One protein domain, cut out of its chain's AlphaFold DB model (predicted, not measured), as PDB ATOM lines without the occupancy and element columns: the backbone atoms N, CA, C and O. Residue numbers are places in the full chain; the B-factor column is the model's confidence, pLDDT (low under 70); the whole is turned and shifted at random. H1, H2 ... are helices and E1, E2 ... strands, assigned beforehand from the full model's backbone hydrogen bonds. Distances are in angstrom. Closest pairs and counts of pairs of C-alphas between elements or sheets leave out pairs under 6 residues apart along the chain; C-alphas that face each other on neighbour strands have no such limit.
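This is residues 24 to 122 and 305 to 313 of the 313 residues of an uncharacterized protein of Bacteroidales bacterium (UniProt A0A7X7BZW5). One antiparallel sheet of six strands, twisted, curls like part of a barrel and stays open between its edge strands E2 and E7. The short helix H1 only grazes the sheet, near E1, E2 and E3, and the short strand E4 follows it, away from the sheet. The printed part has 108 residues, with one named helix and seven named strands in the order E1 E2 E3 H1 E4 E5 E6 E7; the class is mostly strand, and the sheet's order is E2 E1 E3 E5 E6 E7. It is compact, with a radius of gyration of the C-alphas of 13.5 A and spans of 40 by 28 by 19 A.

E1, residues 24 to 30, and E2, residues 37 to 45, form a hairpin at 166 degrees, with N 26 and O 42 within hydrogen-bond range at 2.9 A. E3, residues 62 to 68, is antiparallel to E1 at 163 degrees, with N 27 and O 65 at 2.8 A. H1, residues 79 to 84, only grazes the sheet; its closest C-alphas to E1 are Lys 79 and Phe 29, 6.5 A apart. In H1 every O i to N i+4 pair is within hydrogen-bond range. E4, residues 86 to 88, pairs with no named strand. E5, residues 99 to 105, is antiparallel to E3 at 165 degrees, with N 64 and O 103 at 2.8 A. E6, residues 113 to 120, forms a hairpin with E5 at 151 degrees, with N 100 and O 119 at 3.0 A. E7, residues 306 to 312, is antiparallel to E6 at 155 degrees, with N 114 and O 311 at 2.9 A.

E1 begins at C-alpha 24 (242.225, 159.477, 174.957) and measures 20.4 A, E2 21.8 A and E6 22.6 A. E7 ends at C-alpha 312 (250.252, 156.717, 187.731).

Residues 123 to 304 are not printed, and C-alphas 122 and 305 are 12.0 A apart. The link from E2 to E3 is long. Residues 34, 44 to 51, 110 and 305 to 313 have pLDDT under 70.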
ATOM      1  N   TRP A  24     242.591 158.747 173.756       87.81
ATOM      2  CA  TRP A  24     242.225 159.477 174.957       87.81
ATOM      3  C   TRP A  24     243.279 160.519 175.314       87.81
ATOM      4  O   TRP A  24     244.449 160.382 174.963       87.81
ATOM      5  N   SER A  25     242.848 161.546 176.040       88.94
ATOM      6  CA  SER A  25     243.690 162.610 176.576       88.94
ATOM      7  C   SER A  25     243.486 162.755 178.075       88.94
ATOM      8  O   SER A  25     242.347 162.815 178.542       88.94
ATOM      9  N   VAL A  26     244.588 162.882 178.816       89.31
ATOM     10  CA  VAL A  26     244.565 163.254 180.235       89.31
ATOM     11  C   VAL A  26     244.839 164.747 180.401       89.31
ATOM     12  O   VAL A  26     245.780 165.303 179.822       89.31
ATOM     13  N   PHE A  27     244.041 165.380 181.256       90.25
ATOM     14  CA  PHE A  27     244.223 166.748 181.720       90.25
ATOM     15  C   PHE A  27     244.336 166.758 183.239       90.25
ATOM     16  O   PHE A  27     243.542 166.123 183.930       90.25
ATOM     17  N   VAL A  28     245.311 167.496 183.765       90.44
ATOM     18  CA  VAL A  28     245.519 167.620 185.212       90.44
ATOM     19  C   VAL A  28     245.510 169.095 185.589       90.44
ATOM     20  O   VAL A  28     246.283 169.883 185.036       90.44
ATOM     21  N   PHE A  29     244.655 169.466 186.539       90.00
ATOM     22  CA  PHE A  29     244.465 170.842 187.004       90.00
ATOM     23  C   PHE A  29     244.725 170.961 188.506       90.00
ATOM     24  O   PHE A  29     244.419 170.048 189.270       90.00
ATOM     25  N   ASP A  30     245.279 172.094 188.934       89.62
ATOM     26  CA  ASP A  30     245.457 172.423 190.352       89.62
ATOM     27  C   ASP A  30     244.107 172.843 190.961       89.62
ATOM     28  O   ASP A  30     243.499 173.815 190.516       89.62
ATOM     29  N   GLU A  31     243.625 172.147 191.996       88.88
ATOM     30  CA  GLU A  31     242.364 172.531 192.657       88.88
ATOM     31  C   GLU A  31     242.501 173.822 193.481       88.88
ATOM     32  O   GLU A  31     241.504 174.469 193.795       88.88
ATOM     33  N   GLY A  32     243.731 174.229 193.818       84.00
ATOM     34  CA  GLY A  32     244.005 175.505 194.477       84.00
ATOM     35  C   GLY A  32     244.001 176.711 193.530       84.00
ATOM     36  O   GLY A  32     243.933 177.845 194.006       84.00
ATOM     37  N   ASP A  33     244.073 176.487 192.213       84.19
ATOM     38  CA  ASP A  33     244.058 177.527 191.180       84.19
ATOM     39  C   ASP A  33     243.478 176.982 189.865       84.19
ATOM     40  O   ASP A  33     244.183 176.400 189.040       84.19
ATOM     41  N   ALA A  34     242.186 177.230 189.634       69.56
ATOM     42  CA  ALA A  34     241.443 176.719 188.477       69.56
ATOM     43  C   ALA A  34     241.989 177.166 187.100       69.56
ATOM     44  O   ALA A  34     241.611 176.593 186.072       69.56
ATOM     45  N   ASN A  35     242.865 178.177 187.052       80.31
ATOM     46  CA  ASN A  35     243.507 178.631 185.814       80.31
ATOM     47  C   ASN A  35     244.829 177.913 185.525       80.31
ATOM     48  O   ASN A  35     245.420 178.105 184.461       80.31
ATOM     49  N   LYS A  36     245.319 177.112 186.468       80.56
ATOM     50  CA  LYS A  36     246.631 176.496 186.388       80.56
ATOM     51  C   LYS A  36     246.531 175.056 185.908       80.56
ATOM     52  O   LYS A  36     246.118 174.148 186.629       80.56
ATOM     53  N   VAL A  37     246.984 174.858 184.676       81.88
ATOM     54  CA  VAL A  37     247.104 173.535 184.066       81.88
ATOM     55  C   VAL A  37     248.452 172.927 184.403       81.88
ATOM     56  O   VAL A  37     249.495 173.567 184.268       81.88
ATOM     57  N   LEU A  38     248.415 171.685 184.865       80.81
ATOM     58  CA  LEU A  38     249.590 170.891 185.202       80.81
ATOM     59  C   LEU A  38     249.961 169.960 184.047       80.81
ATOM     60  O   LEU A  38     251.145 169.791 183.767       80.81
ATOM     61  N   VAL A  39     248.953 169.423 183.354       79.12
ATOM     62  CA  VAL A  39     249.086 168.639 182.120       79.12
ATOM     63  C   VAL A  39     247.938 169.000 181.182       79.12
ATOM     64  O   VAL A  39     246.781 168.986 181.603       79.12
ATOM     65  N   ALA A  40     248.255 169.308 179.923       78.88
ATOM     66  CA  ALA A  40     247.278 169.589 178.875       78.88
ATOM     67  C   ALA A  40     247.400 168.546 177.756       78.88
ATOM     68  O   ALA A  40     248.320 168.639 176.946       78.88
ATOM     69  N   GLY A  41     246.482 167.577 177.714       70.69
ATOM     70  CA  GLY A  41     246.353 166.648 176.589       70.69
ATOM     71  C   GLY A  41     247.509 165.661 176.458       70.69
ATOM     72  O   GLY A  41     248.093 165.544 175.387       70.69
ATOM     73  N   ALA A  42     247.873 164.967 177.541       72.38
ATOM     74  CA  ALA A  42     248.748 163.807 177.394       72.38
ATOM     75  C   ALA A  42     247.962 162.684 176.703       72.38
ATOM     76  O   ALA A  42     247.000 162.170 177.277       72.38
ATOM     77  N   GLU A  43     248.341 162.371 175.464       71.06
ATOM     78  CA  GLU A  43     247.610 161.450 174.592       71.06
ATOM     79  C   GLU A  43     248.063 159.997 174.778       71.06
ATOM     80  O   GLU A  43     249.259 159.695 174.754       71.06
ATOM     81  N   GLY A  44     247.093 159.092 174.887       65.38
ATOM     82  CA  GLY A  44     247.277 157.661 174.667       65.38
ATOM     83  C   GLY A  44     246.671 157.243 173.326       65.38
ATOM     84  O   GLY A  44     245.593 157.706 172.945       65.38
ATOM     85  N   ILE A  45     247.361 156.358 172.601       56.56
ATOM     86  CA  ILE A  45     246.899 155.792 171.325       56.56
ATOM     87  C   ILE A  45     246.884 154.266 171.456       56.56
ATOM     88  O   ILE A  45     247.922 153.681 171.756       56.56
ATOM     89  N   ASN A  46     245.743 153.647 171.126       53.59
ATOM     90  CA  ASN A  46     245.370 152.219 171.211       53.59
ATOM     91  C   ASN A  46     244.564 151.812 172.449       53.59
ATOM     92  O   ASN A  46     245.040 151.865 173.580       53.59
ATOM     93  N   GLY A  47     243.397 151.211 172.188       52.06
ATOM     94  CA  GLY A  47     242.438 150.683 173.168       52.06
ATOM     95  C   GLY A  47     242.886 149.494 174.028       52.06
ATOM     96  O   GLY A  47     242.036 148.829 174.612       52.06
ATOM     97  N   ASN A  48     244.190 149.220 174.122       52.91
ATOM     98  CA  ASN A  48     244.750 148.241 175.061       52.91
ATOM     99  C   ASN A  48     245.603 148.885 176.162       52.91
ATOM    100  O   ASN A  48     245.797 148.253 177.202       52.91
ATOM    101  N   ASP A  49     246.098 150.110 175.950       59.03
ATOM    102  CA  ASP A  49     246.880 150.821 176.955       59.03
ATOM    103  C   ASP A  49     245.922 151.525 177.910       59.03
ATOM    104  O   ASP A  49     245.268 152.523 177.605       59.03
ATOM    105  N   LYS A  50     245.804 150.884 179.066       64.88
ATOM    106  CA  LYS A  50     244.895 151.193 180.162       64.88
ATOM    107  C   LYS A  50     245.474 152.217 181.150       64.88
ATOM    108  O   LYS A  50     244.754 152.806 181.940       64.88
ATOM    109  N   SER A  51     246.771 152.487 181.064       66.50
ATOM    110  CA  SER A  51     247.470 153.385 181.977       66.50
ATOM    111  C   SER A  51     248.423 154.324 181.239       66.50
ATOM    112  O   SER A  51     248.960 153.998 180.181       66.50
ATOM    113  N   THR A  52     248.657 155.499 181.825       72.06
ATOM    114  CA  THR A  52     249.809 156.361 181.519       72.06
ATOM    115  C   THR A  52     250.459 156.803 182.813       72.06
ATOM    116  O   THR A  52     249.794 156.876 183.845       72.06
ATOM    117  N   SER A  53     251.741 157.151 182.718       73.94
ATOM    118  CA  SER A  53     252.492 157.809 183.781       73.94
ATOM    119  C   SER A  53     252.718 159.284 183.428       73.94
ATOM    120  O   SER A  53     253.185 159.579 182.325       73.94
ATOM    121  N   LEU A  54     252.413 160.220 184.332       76.12
ATOM    122  CA  LEU A  54     252.580 161.666 184.094       76.12
ATOM    123  C   LEU A  54     253.362 162.334 185.219       76.12
ATOM    124  O   LEU A  54     252.958 162.269 186.362       76.12
ATOM    125  N   THR A  55     254.429 163.076 184.922       76.62
ATOM    126  CA  THR A  55     255.153 163.804 185.978       76.62
ATOM    127  C   THR A  55     254.571 165.198 186.198       76.62
ATOM    128  O   THR A  55     254.683 166.071 185.334       76.62
ATOM    129  N   VAL A  56     254.034 165.445 187.394       78.12
ATOM    130  CA  VAL A  56     253.602 166.776 187.853       78.12
ATOM    131  C   VAL A  56     254.376 167.222 189.099       78.12
ATOM    132  O   VAL A  56     255.045 166.436 189.765       78.12
ATOM    133  N   LYS A  57     254.332 168.520 189.427       78.00
ATOM    134  CA  LYS A  57     254.827 168.995 190.735       78.00
ATOM    135  C   LYS A  57     253.907 168.486 191.851       78.00
ATOM    136  O   LYS A  57     252.736 168.232 191.603       78.00
ATOM    137  N   GLN A  58     254.419 168.409 193.078       81.31
ATOM    138  CA  GLN A  58     253.595 168.062 194.238       81.31
ATOM    139  C   GLN A  58     252.568 169.161 194.533       81.31
ATOM    140  O   GLN A  58     252.921 170.341 194.632       81.31
ATOM    141  N   TYR A  59     251.315 168.752 194.718       81.81
ATOM    142  CA  TYR A  59     250.182 169.615 195.046       81.81
ATOM    143  C   TYR A  59     249.325 168.974 196.129       81.81
ATOM    144  O   TYR A  59     249.235 167.755 196.231       81.81
ATOM    145  N   ALA A  60     248.659 169.791 196.945       83.62
ATOM    146  CA  ALA A  60     247.772 169.263 197.980       83.62
ATOM    147  C   ALA A  60     246.615 168.444 197.374       83.62
ATOM    148  O   ALA A  60     246.276 167.384 197.904       83.62
ATOM    149  N   SER A  61     246.054 168.929 196.259       88.88
ATOM    150  CA  SER A  61     244.944 168.315 195.530       88.88
ATOM    151  C   SER A  61     244.979 168.715 194.055       88.88
ATOM    152  O   SER A  61     245.243 169.876 193.740       88.88
ATOM    153  N   VAL A  62     244.686 167.772 193.163       89.75
ATOM    154  CA  VAL A  62     244.557 167.993 191.716       89.75
ATOM    155  C   VAL A  62     243.284 167.329 191.193       89.75
ATOM    156  O   VAL A  62     242.858 166.306 191.730       89.75
ATOM    157  N   SER A  63     242.690 167.899 190.145       90.06
ATOM    158  CA  SER A  63     241.652 167.235 189.352       90.06
ATOM    159  C   SER A  63     242.275 166.588 188.129       90.06
ATOM    160  O   SER A  63     242.927 167.271 187.338       90.06
ATOM    161  N   VAL A  64     242.028 165.295 187.959       90.06
ATOM    162  CA  VAL A  64     242.397 164.517 186.779       90.06
ATOM    163  C   VAL A  64     241.142 164.319 185.939       90.06
ATOM    164  O   VAL A  64     240.157 163.778 186.433       90.06
ATOM    165  N   TYR A  65     241.183 164.752 184.683       91.81
ATOM    166  CA  TYR A  65     240.158 164.475 183.681       91.81
ATOM    167  C   TYR A  65     240.739 163.566 182.617       91.81
ATOM    168  O   TYR A  65     241.854 163.791 182.145       91.81
ATOM    169  N   VAL A  66     239.950 162.589 182.197       90.88
ATOM    170  CA  VAL A  66     240.252 161.755 181.042       90.88
ATOM    171  C   VAL A  66     239.114 161.900 180.053       90.88
ATOM    172  O   VAL A  66     237.953 161.706 180.411       90.88
ATOM    173  N   VAL A  67     239.450 162.263 178.819       92.25
ATOM    174  CA  VAL A  67     238.488 162.367 177.721       92.25
ATOM    175  C   VAL A  67     238.906 161.397 176.628       92.25
ATOM    176  O   VAL A  67     240.007 161.511 176.098       92.25
ATOM    177  N   ALA A  68     238.038 160.451 176.292       90.62
ATOM    178  CA  ALA A  68     238.249 159.473 175.231       90.62
ATOM    179  C   ALA A  68     237.467 159.837 173.965       90.62
ATOM    180  O   ALA A  68     236.404 160.451 174.054       90.62
ATOM    181  N   ASN A  69     237.986 159.424 172.805       89.19
ATOM    182  CA  ASN A  69     237.376 159.574 171.477       89.19
ATOM    183  C   ASN A  69     236.940 161.012 171.131       89.19
ATOM    184  O   ASN A  69     235.986 161.220 170.386       89.19
ATOM    185  N   HIS A  70     237.628 162.019 171.669       88.25
ATOM    186  CA  HIS A  70     237.300 163.419 171.411       88.25
ATOM    187  C   HIS A  70     237.800 163.901 170.045       88.25
ATOM    188  O   HIS A  70     238.775 163.401 169.485       88.25
ATOM    189  N   SER A  71     237.215 165.000 169.576       83.31
ATOM    190  CA  SER A  71     237.563 165.684 168.325       83.31
ATOM    191  C   SER A  71     238.275 167.031 168.535       83.31
ATOM    192  O   SER A  71     238.249 167.877 167.640       83.31
ATOM    193  N   PHE A  72     238.897 167.257 169.706       83.25
ATOM    194  CA  PHE A  72     239.574 168.520 170.024       83.25
ATOM    195  C   PHE A  72     240.466 169.006 168.880       83.25
ATOM    196  O   PHE A  72     241.405 168.328 168.466       83.25
ATOM    197  N   SER A  73     240.202 170.225 168.409       78.50
ATOM    198  CA  SER A  73     241.096 170.895 167.460       78.50
ATOM    199  C   SER A  73     242.375 171.389 168.141       78.50
ATOM    200  O   SER A  73     243.436 171.406 167.526       78.50
ATOM    201  N   ASN A  74     242.269 171.781 169.414       83.12
ATOM    202  CA  ASN A  74     243.371 172.162 170.285       83.12
ATOM    203  C   ASN A  74     243.061 171.687 171.708       83.12
ATOM    204  O   ASN A  74     241.919 171.796 172.151       83.12
ATOM    205  N   ALA A  75     244.074 171.211 172.432       85.88
ATOM    206  CA  ALA A  75     243.918 170.814 173.827       85.88
ATOM    207  C   ALA A  75     243.477 172.017 174.693       85.88
ATOM    208  O   ALA A  75     244.148 173.058 174.660       85.88
ATOM    209  N   PRO A  76     242.393 171.906 175.487       87.19
ATOM    210  CA  PRO A  76     241.978 172.956 176.412       87.19
ATOM    211  C   PRO A  76     243.084 173.354 177.396       87.19
ATOM    212  O   PRO A  76     243.799 172.511 177.935       87.19
ATOM    213  N   GLN A  77     243.219 174.662 177.634       87.81
ATOM    214  CA  GLN A  77     244.305 175.246 178.436       87.81
ATOM    215  C   GLN A  77     243.851 175.740 179.817       87.81
ATOM    216  O   GLN A  77     244.620 176.404 180.500       87.81
ATOM    217  N   THR A  78     242.618 175.448 180.239       89.56
ATOM    218  CA  THR A  78     242.120 175.669 181.609       89.56
ATOM    219  C   THR A  78     241.036 174.641 181.930       89.56
ATOM    220  O   THR A  78     240.428 174.081 181.013       89.56
ATOM    221  N   LYS A  79     240.749 174.429 183.223       90.12
ATOM    222  CA  LYS A  79     239.646 173.558 183.665       90.12
ATOM    223  C   LYS A  79     238.312 174.042 183.096       90.12
ATOM    224  O   LYS A  79     237.589 173.276 182.476       90.12
ATOM    225  N   ALA A  80     238.054 175.346 183.198       90.69
ATOM    226  CA  ALA A  80     236.842 175.957 182.659       90.69
ATOM    227  C   ALA A  80     236.728 175.811 181.129       90.69
ATOM    228  O   ALA A  80     235.630 175.609 180.617       90.69
ATOM    229  N   ALA A  81     237.840 175.897 180.389       90.94
ATOM    230  CA  ALA A  81     237.827 175.682 178.942       90.94
ATOM    231  C   ALA A  81     237.492 174.226 178.597       90.94
ATOM    232  O   ALA A  81     236.674 173.999 177.717       90.94
ATOM    233  N   LEU A  82     238.064 173.255 179.317       91.62
ATOM    234  CA  LEU A  82     237.720 171.843 179.140       91.62
ATOM    235  C   LEU A  82     236.239 171.591 179.448       91.62
ATOM    236  O   LEU A  82     235.534 170.991 178.647       91.62
ATOM    237  N   GLU A  83     235.751 172.086 180.585       91.25
ATOM    238  CA  GLU A  83     234.380 171.843 181.040       91.25
ATOM    239  C   GLU A  83     233.315 172.486 180.145       91.25
ATOM    240  O   GLU A  83     232.172 172.031 180.152       91.25
ATOM    241  N   THR A  84     233.675 173.523 179.382       91.06
ATOM    242  CA  THR A  84     232.776 174.225 178.451       91.06
ATOM    243  C   THR A  84     232.953 173.817 176.990       91.06
ATOM    244  O   THR A  84     232.123 174.196 176.161       91.06
ATOM    245  N   GLU A  85     233.983 173.031 176.670       91.19
ATOM    246  CA  GLU A  85     234.178 172.482 175.332       91.19
ATOM    247  C   GLU A  85     233.003 171.566 174.975       91.19
ATOM    248  O   GLU A  85     232.520 170.788 175.803       91.19
ATOM    249  N   LEU A  86     232.505 171.691 173.745       89.00
ATOM    250  CA  LEU A  86     231.290 171.009 173.315       89.00
ATOM    251  C   LEU A  86     231.620 169.729 172.550       89.00
ATOM    252  O   LEU A  86     232.289 169.766 171.521       89.00
ATOM    253  N   ALA A  87     231.050 168.616 173.001       88.38
ATOM    254  CA  ALA A  87     230.871 167.427 172.184       88.38
ATOM    255  C   ALA A  87     229.645 167.610 171.273       88.38
ATOM    256  O   ALA A  87     228.638 168.213 171.670       88.38
ATOM    257  N   PHE A  88     229.731 167.105 170.042       86.19
ATOM    258  CA  PHE A  88     228.672 167.191 169.039       86.19
ATOM    259  C   PHE A  88     228.247 165.792 168.616       86.19
ATOM    260  O   PHE A  88     229.061 165.031 168.104       86.19
ATOM    261  N   LEU A  89     226.948 165.505 168.691       83.00
ATOM    262  CA  LEU A  89     226.401 164.192 168.353       83.00
ATOM    263  C   LEU A  89     226.700 163.806 166.894       83.00
ATOM    264  O   LEU A  89     226.884 162.638 166.580       83.00
ATOM    265  N   ALA A  90     226.799 164.797 166.002       79.31
ATOM    266  CA  ALA A  90     227.157 164.601 164.596       79.31
ATOM    267  C   ALA A  90     228.607 164.124 164.373       79.31
ATOM    268  O   ALA A  90     228.942 163.711 163.266       79.31
ATOM    269  N   GLN A  91     229.469 164.234 165.386       81.94
ATOM    270  CA  GLN A  91     230.859 163.768 165.356       81.94
ATOM    271  C   GLN A  91     231.034 162.417 166.058       81.94
ATOM    272  O   GLN A  91     232.096 161.813 165.950       81.94
ATOM    273  N   GLU A  92     230.001 161.941 166.750       81.62
ATOM    274  CA  GLU A  92     230.013 160.657 167.436       81.62
ATOM    275  C   GLU A  92     229.955 159.496 166.429       81.62
ATOM    276  O   GLU A  92     229.393 159.598 165.328       81.62
ATOM    277  N   SER A  93     230.493 158.348 166.833       77.31
ATOM    278  CA  SER A  93     230.423 157.098 166.079       77.31
ATOM    279  C   SER A  93     229.953 155.958 166.973       77.31
ATOM    280  O   SER A  93     230.323 155.881 168.140       77.31
ATOM    281  N   TYR A  94     229.204 155.012 166.398       70.62
ATOM    282  CA  TYR A  94     228.814 153.766 167.070       70.62
ATOM    283  C   TYR A  94     229.994 152.963 167.619       70.62
ATOM    284  O   TYR A  94     229.812 152.171 168.540       70.62
ATOM    285  N   GLU A  95     231.171 153.134 167.022       74.44
ATOM    286  CA  GLU A  95     232.391 152.426 167.403       74.44
ATOM    287  C   GLU A  95     233.316 153.255 168.295       74.44
ATOM    288  O   GLU A  95     234.340 152.746 168.727       74.44
ATOM    289  N   ALA A  96     233.009 154.533 168.525       79.50
ATOM    290  CA  ALA A  96     233.886 155.446 169.245       79.50
ATOM    291  C   ALA A  96     233.067 156.631 169.764       79.50
ATOM    292  O   ALA A  96     233.037 157.701 169.156       79.50
ATOM    293  N   PHE A  97     232.362 156.417 170.874       86.81
ATOM    294  CA  PHE A  97     231.660 157.497 171.562       86.81
ATOM    295  C   PHE A  97     232.624 158.310 172.410       86.81
ATOM    296  O   PHE A  97     233.487 157.726 173.070       86.81
ATOM    297  N   THR A  98     232.429 159.625 172.467       91.50
ATOM    298  CA  THR A  98     233.100 160.485 173.438       91.50
ATOM    299  C   THR A  98     232.767 160.003 174.846       91.50
ATOM    300  O   THR A  98     231.593 159.823 175.208       91.50
ATOM    301  N   MET A  99     233.802 159.791 175.654       91.88
ATOM    302  CA  MET A  99     233.658 159.399 177.056       91.88
ATOM    303  C   MET A  99     234.455 160.342 177.937       91.88
ATOM    304  O   MET A  99     235.527 160.800 177.544       91.88
ATOM    305  N   VAL A 100     233.943 160.610 179.132       92.69
ATOM    306  CA  VAL A 100     234.601 161.471 180.114       92.69
ATOM    307  C   VAL A 100     234.625 160.763 181.462       92.69
ATOM    308  O   VAL A 100     233.689 160.053 181.833       92.69
ATOM    309  N   GLY A 101     235.719 160.956 182.187       91.12
ATOM    310  CA  GLY A 101     235.857 160.600 183.589       91.12
ATOM    311  C   GLY A 101     236.649 161.674 184.317       91.12
ATOM    312  O   GLY A 101     237.513 162.334 183.732       91.12
ATOM    313  N   GLN A 102     236.343 161.855 185.595       91.06
ATOM    314  CA  GLN A 102     237.007 162.822 186.456       91.06
ATOM    315  C   GLN A 102     237.275 162.194 187.819       91.06
ATOM    316  O   GLN A 102     236.415 161.504 188.363       91.06
ATOM    317  N   GLN A 103     238.438 162.495 188.394       89.62
ATOM    318  CA  GLN A 103     238.763 162.151 189.770       89.62
ATOM    319  C   GLN A 103     239.553 163.279 190.439       89.62
ATOM    320  O   GLN A 103     240.445 163.875 189.835       89.62
ATOM    321  N   ILE A 104     239.242 163.564 191.705       90.19
ATOM    322  CA  ILE A 104     240.042 164.465 192.543       90.19
ATOM    323  C   ILE A 104     240.972 163.621 193.406       90.19
ATOM    324  O   ILE A 104     240.529 162.704 194.096       90.19
ATOM    325  N   VAL A 105     242.262 163.948 193.391       87.75
ATOM    326  CA  VAL A 105     243.305 163.165 194.059       87.75
ATOM    327  C   VAL A 105     244.325 164.048 194.765       87.75
ATOM    328  O   VAL A 105     244.605 165.172 194.350       87.75
ATOM    329  N   SER A 106     244.907 163.540 195.854       84.56
ATOM    330  CA  SER A 106     245.986 164.241 196.553       84.56
ATOM    331  C   SER A 106     247.340 163.888 195.943       84.56
ATOM    332  O   SER A 106     247.869 162.813 196.203       84.56
ATOM    333  N   ALA A 107     247.946 164.828 195.218       81.56
ATOM    334  CA  ALA A 107     249.294 164.699 194.653       81.56
ATOM    335  C   ALA A 107     250.395 165.137 195.648       81.56
ATOM    336  O   ALA A 107     251.353 165.826 195.289       81.56
ATOM    337  N   SER A 108     250.227 164.808 196.935       76.06
ATOM    338  CA  SER A 108     251.130 165.238 198.018       76.06
ATOM    339  C   SER A 108     252.323 164.299 198.235       76.06
ATOM    340  O   SER A 108     253.236 164.621 199.000       76.06
ATOM    341  N   LYS A 109     252.331 163.141 197.566       74.75
ATOM    342  CA  LYS A 109     253.395 162.131 197.617       74.75
ATOM    343  C   LYS A 109     254.188 162.112 196.310       74.75
ATOM    344  O   LYS A 109     253.787 162.718 195.327       74.75
ATOM    345  N   ALA A 110     255.345 161.449 196.336       69.06
ATOM    346  CA  ALA A 110     256.222 161.323 195.170       69.06
ATOM    347  C   ALA A 110     255.645 160.429 194.059       69.06
ATOM    348  O   ALA A 110     256.016 160.621 192.912       69.06
ATOM    349  N   GLU A 111     254.764 159.493 194.415       70.25
ATOM    350  CA  GLU A 111     254.042 158.610 193.497       70.25
ATOM    351  C   GLU A 111     252.602 158.528 194.000       70.25
ATOM    352  O   GLU A 111     252.366 158.239 195.183       70.25
ATOM    353  N   THR A 112     251.644 158.839 193.133       74.75
ATOM    354  CA  THR A 112     250.218 158.679 193.420       74.75
ATOM    355  C   THR A 112     249.539 158.075 192.193       74.75
ATOM    356  O   THR A 112     249.894 158.396 191.067       74.75
ATOM    357  N   SER A 113     248.564 157.190 192.395       78.56
ATOM    358  CA  SER A 113     247.730 156.665 191.313       78.56
ATOM    359  C   SER A 113     246.299 157.196 191.409       78.56
ATOM    360  O   SER A 113     245.839 157.623 192.475       78.56
ATOM    361  N   ALA A 114     245.605 157.236 190.276       79.06
ATOM    362  CA  ALA A 114     244.189 157.558 190.183       79.06
ATOM    363  C   ALA A 114     243.517 156.580 189.223       79.06
ATOM    364  O   ALA A 114     243.864 156.539 188.045       79.06
ATOM    365  N   ASP A 115     242.526 155.847 189.714       82.25
ATOM    366  CA  ASP A 115     241.608 155.114 188.850       82.25
ATOM    367  C   ASP A 115     240.547 156.086 188.340       82.25
ATOM    368  O   ASP A 115     239.871 156.759 189.127       82.25
ATOM    369  N   VAL A 116     240.417 156.185 187.017       84.25
ATOM    370  CA  VAL A 116     239.409 157.032 186.377       84.25
ATOM    371  C   VAL A 116     238.463 156.161 185.564       84.25
ATOM    372  O   VAL A 116     238.808 155.653 184.498       84.25
ATOM    373  N   THR A 117     237.234 156.032 186.059       86.94
ATOM    374  CA  THR A 117     236.147 155.374 185.333       86.94
ATOM    375  C   THR A 117     235.602 156.307 184.260       86.94
ATOM    376  O   THR A 117     235.189 157.430 184.553       86.94
ATOM    377  N   LEU A 118     235.549 155.826 183.020       87.88
ATOM    378  CA  LEU A 118     234.967 156.556 181.904       87.88
ATOM    379  C   LEU A 118     233.494 156.197 181.710       87.88
ATOM    380  O   LEU A 118     233.108 155.023 181.710       87.88
ATOM    381  N   SER A 119     232.686 157.228 181.478       89.38
ATOM    382  CA  SER A 119     231.279 157.105 181.095       89.38
ATOM    383  C   SER A 119     231.050 157.751 179.738       89.38
ATOM    384  O   SER A 119     231.601 158.815 179.447       89.38
ATOM    385  N   ARG A 120     230.220 157.127 178.895       89.56
ATOM    386  CA  ARG A 120     229.812 157.738 177.624       89.56
ATOM    387  C   ARG A 120     229.039 159.018 177.908       89.56
ATOM    388  O   ARG A 120     228.168 159.042 178.773       89.56
ATOM    389  N   MET A 121     229.307 160.062 177.136       90.88
ATOM    390  CA  MET A 121     228.500 161.282 177.219       90.88
ATOM    391  C   MET A 121     227.097 161.075 176.628       90.88
ATOM    392  O   MET A 121     226.149 161.752 177.012       90.88
ATOM    393  N   VAL A 122     226.952 160.135 175.692       89.00
ATOM    394  CA  VAL A 122     225.671 159.811 175.053       89.00
ATOM    395  C   VAL A 122     224.854 158.797 175.854       89.00
ATOM    396  O   VAL A 122     225.386 157.969 176.596       89.00
ATOM    397  N   THR A 305     229.960 150.917 182.198       62.41
ATOM    398  CA  THR A 305     231.086 151.854 182.241       62.41
ATOM    399  C   THR A 305     232.396 151.138 181.947       62.41
ATOM    400  O   THR A 305     232.498 149.912 182.062       62.41
ATOM    401  N   ILE A 306     233.409 151.904 181.545       57.25
ATOM    402  CA  ILE A 306     234.723 151.360 181.208       57.25
ATOM    403  C   ILE A 306     235.723 151.808 182.253       57.25
ATOM    404  O   ILE A 306     235.941 153.003 182.446       57.25
ATOM    405  N   ASP A 307     236.353 150.831 182.890       57.00
ATOM    406  CA  ASP A 307     237.489 151.066 183.763       57.00
ATOM    407  C   ASP A 307     238.787 151.047 182.946       57.00
ATOM    408  O   ASP A 307     239.154 150.027 182.327       57.00
ATOM    409  N   LEU A 308     239.456 152.201 182.927       48.91
ATOM    410  CA  LEU A 308     240.786 152.320 182.357       48.91
ATOM    411  C   LEU A 308     241.839 151.681 183.268       48.91
ATOM    412  O   LEU A 308     242.792 151.150 182.734       48.91
ATOM    413  N   GLY A 309     241.642 151.551 184.578       53.66
ATOM    414  CA  GLY A 309     242.677 151.101 185.515       53.66
ATOM    415  C   GLY A 309     243.585 152.243 185.996       53.66
ATOM    416  O   GLY A 309     243.291 153.417 185.770       53.66
ATOM    417  N   GLU A 310     244.678 151.893 186.681       43.50
ATOM    418  CA  GLU A 310     245.514 152.858 187.413       43.50
ATOM    419  C   GLU A 310     246.258 153.827 186.478       43.50
ATOM    420  O   GLU A 310     247.117 153.429 185.688       43.50
ATOM    421  N   VAL A 311     245.987 155.128 186.608       51.34
ATOM    422  CA  VAL A 311     246.823 156.202 186.050       51.34
ATOM    423  C   VAL A 311     247.868 156.581 187.096       51.34
ATOM    424  O   VAL A 311     247.507 157.093 188.154       51.34
ATOM    425  N   GLU A 312     249.151 156.346 186.827       45.41
ATOM    426  CA  GLU A 312     250.252 156.717 187.731       45.41
ATOM    427  C   GLU A 312     250.714 158.163 187.462       45.41
ATOM    428  O   GLU A 312     250.764 158.613 186.316       45.41
ATOM    429  N   TYR A 313     251.063 158.928 188.495       54.47
ATOM    430  CA  TYR A 313     251.645 160.268 188.346       54.47
ATOM    431  C   TYR A 313     252.572 160.665 189.501       54.47
ATOM    432  O   TYR A 313     252.379 160.186 190.648       54.47
TER     433      TYR A 313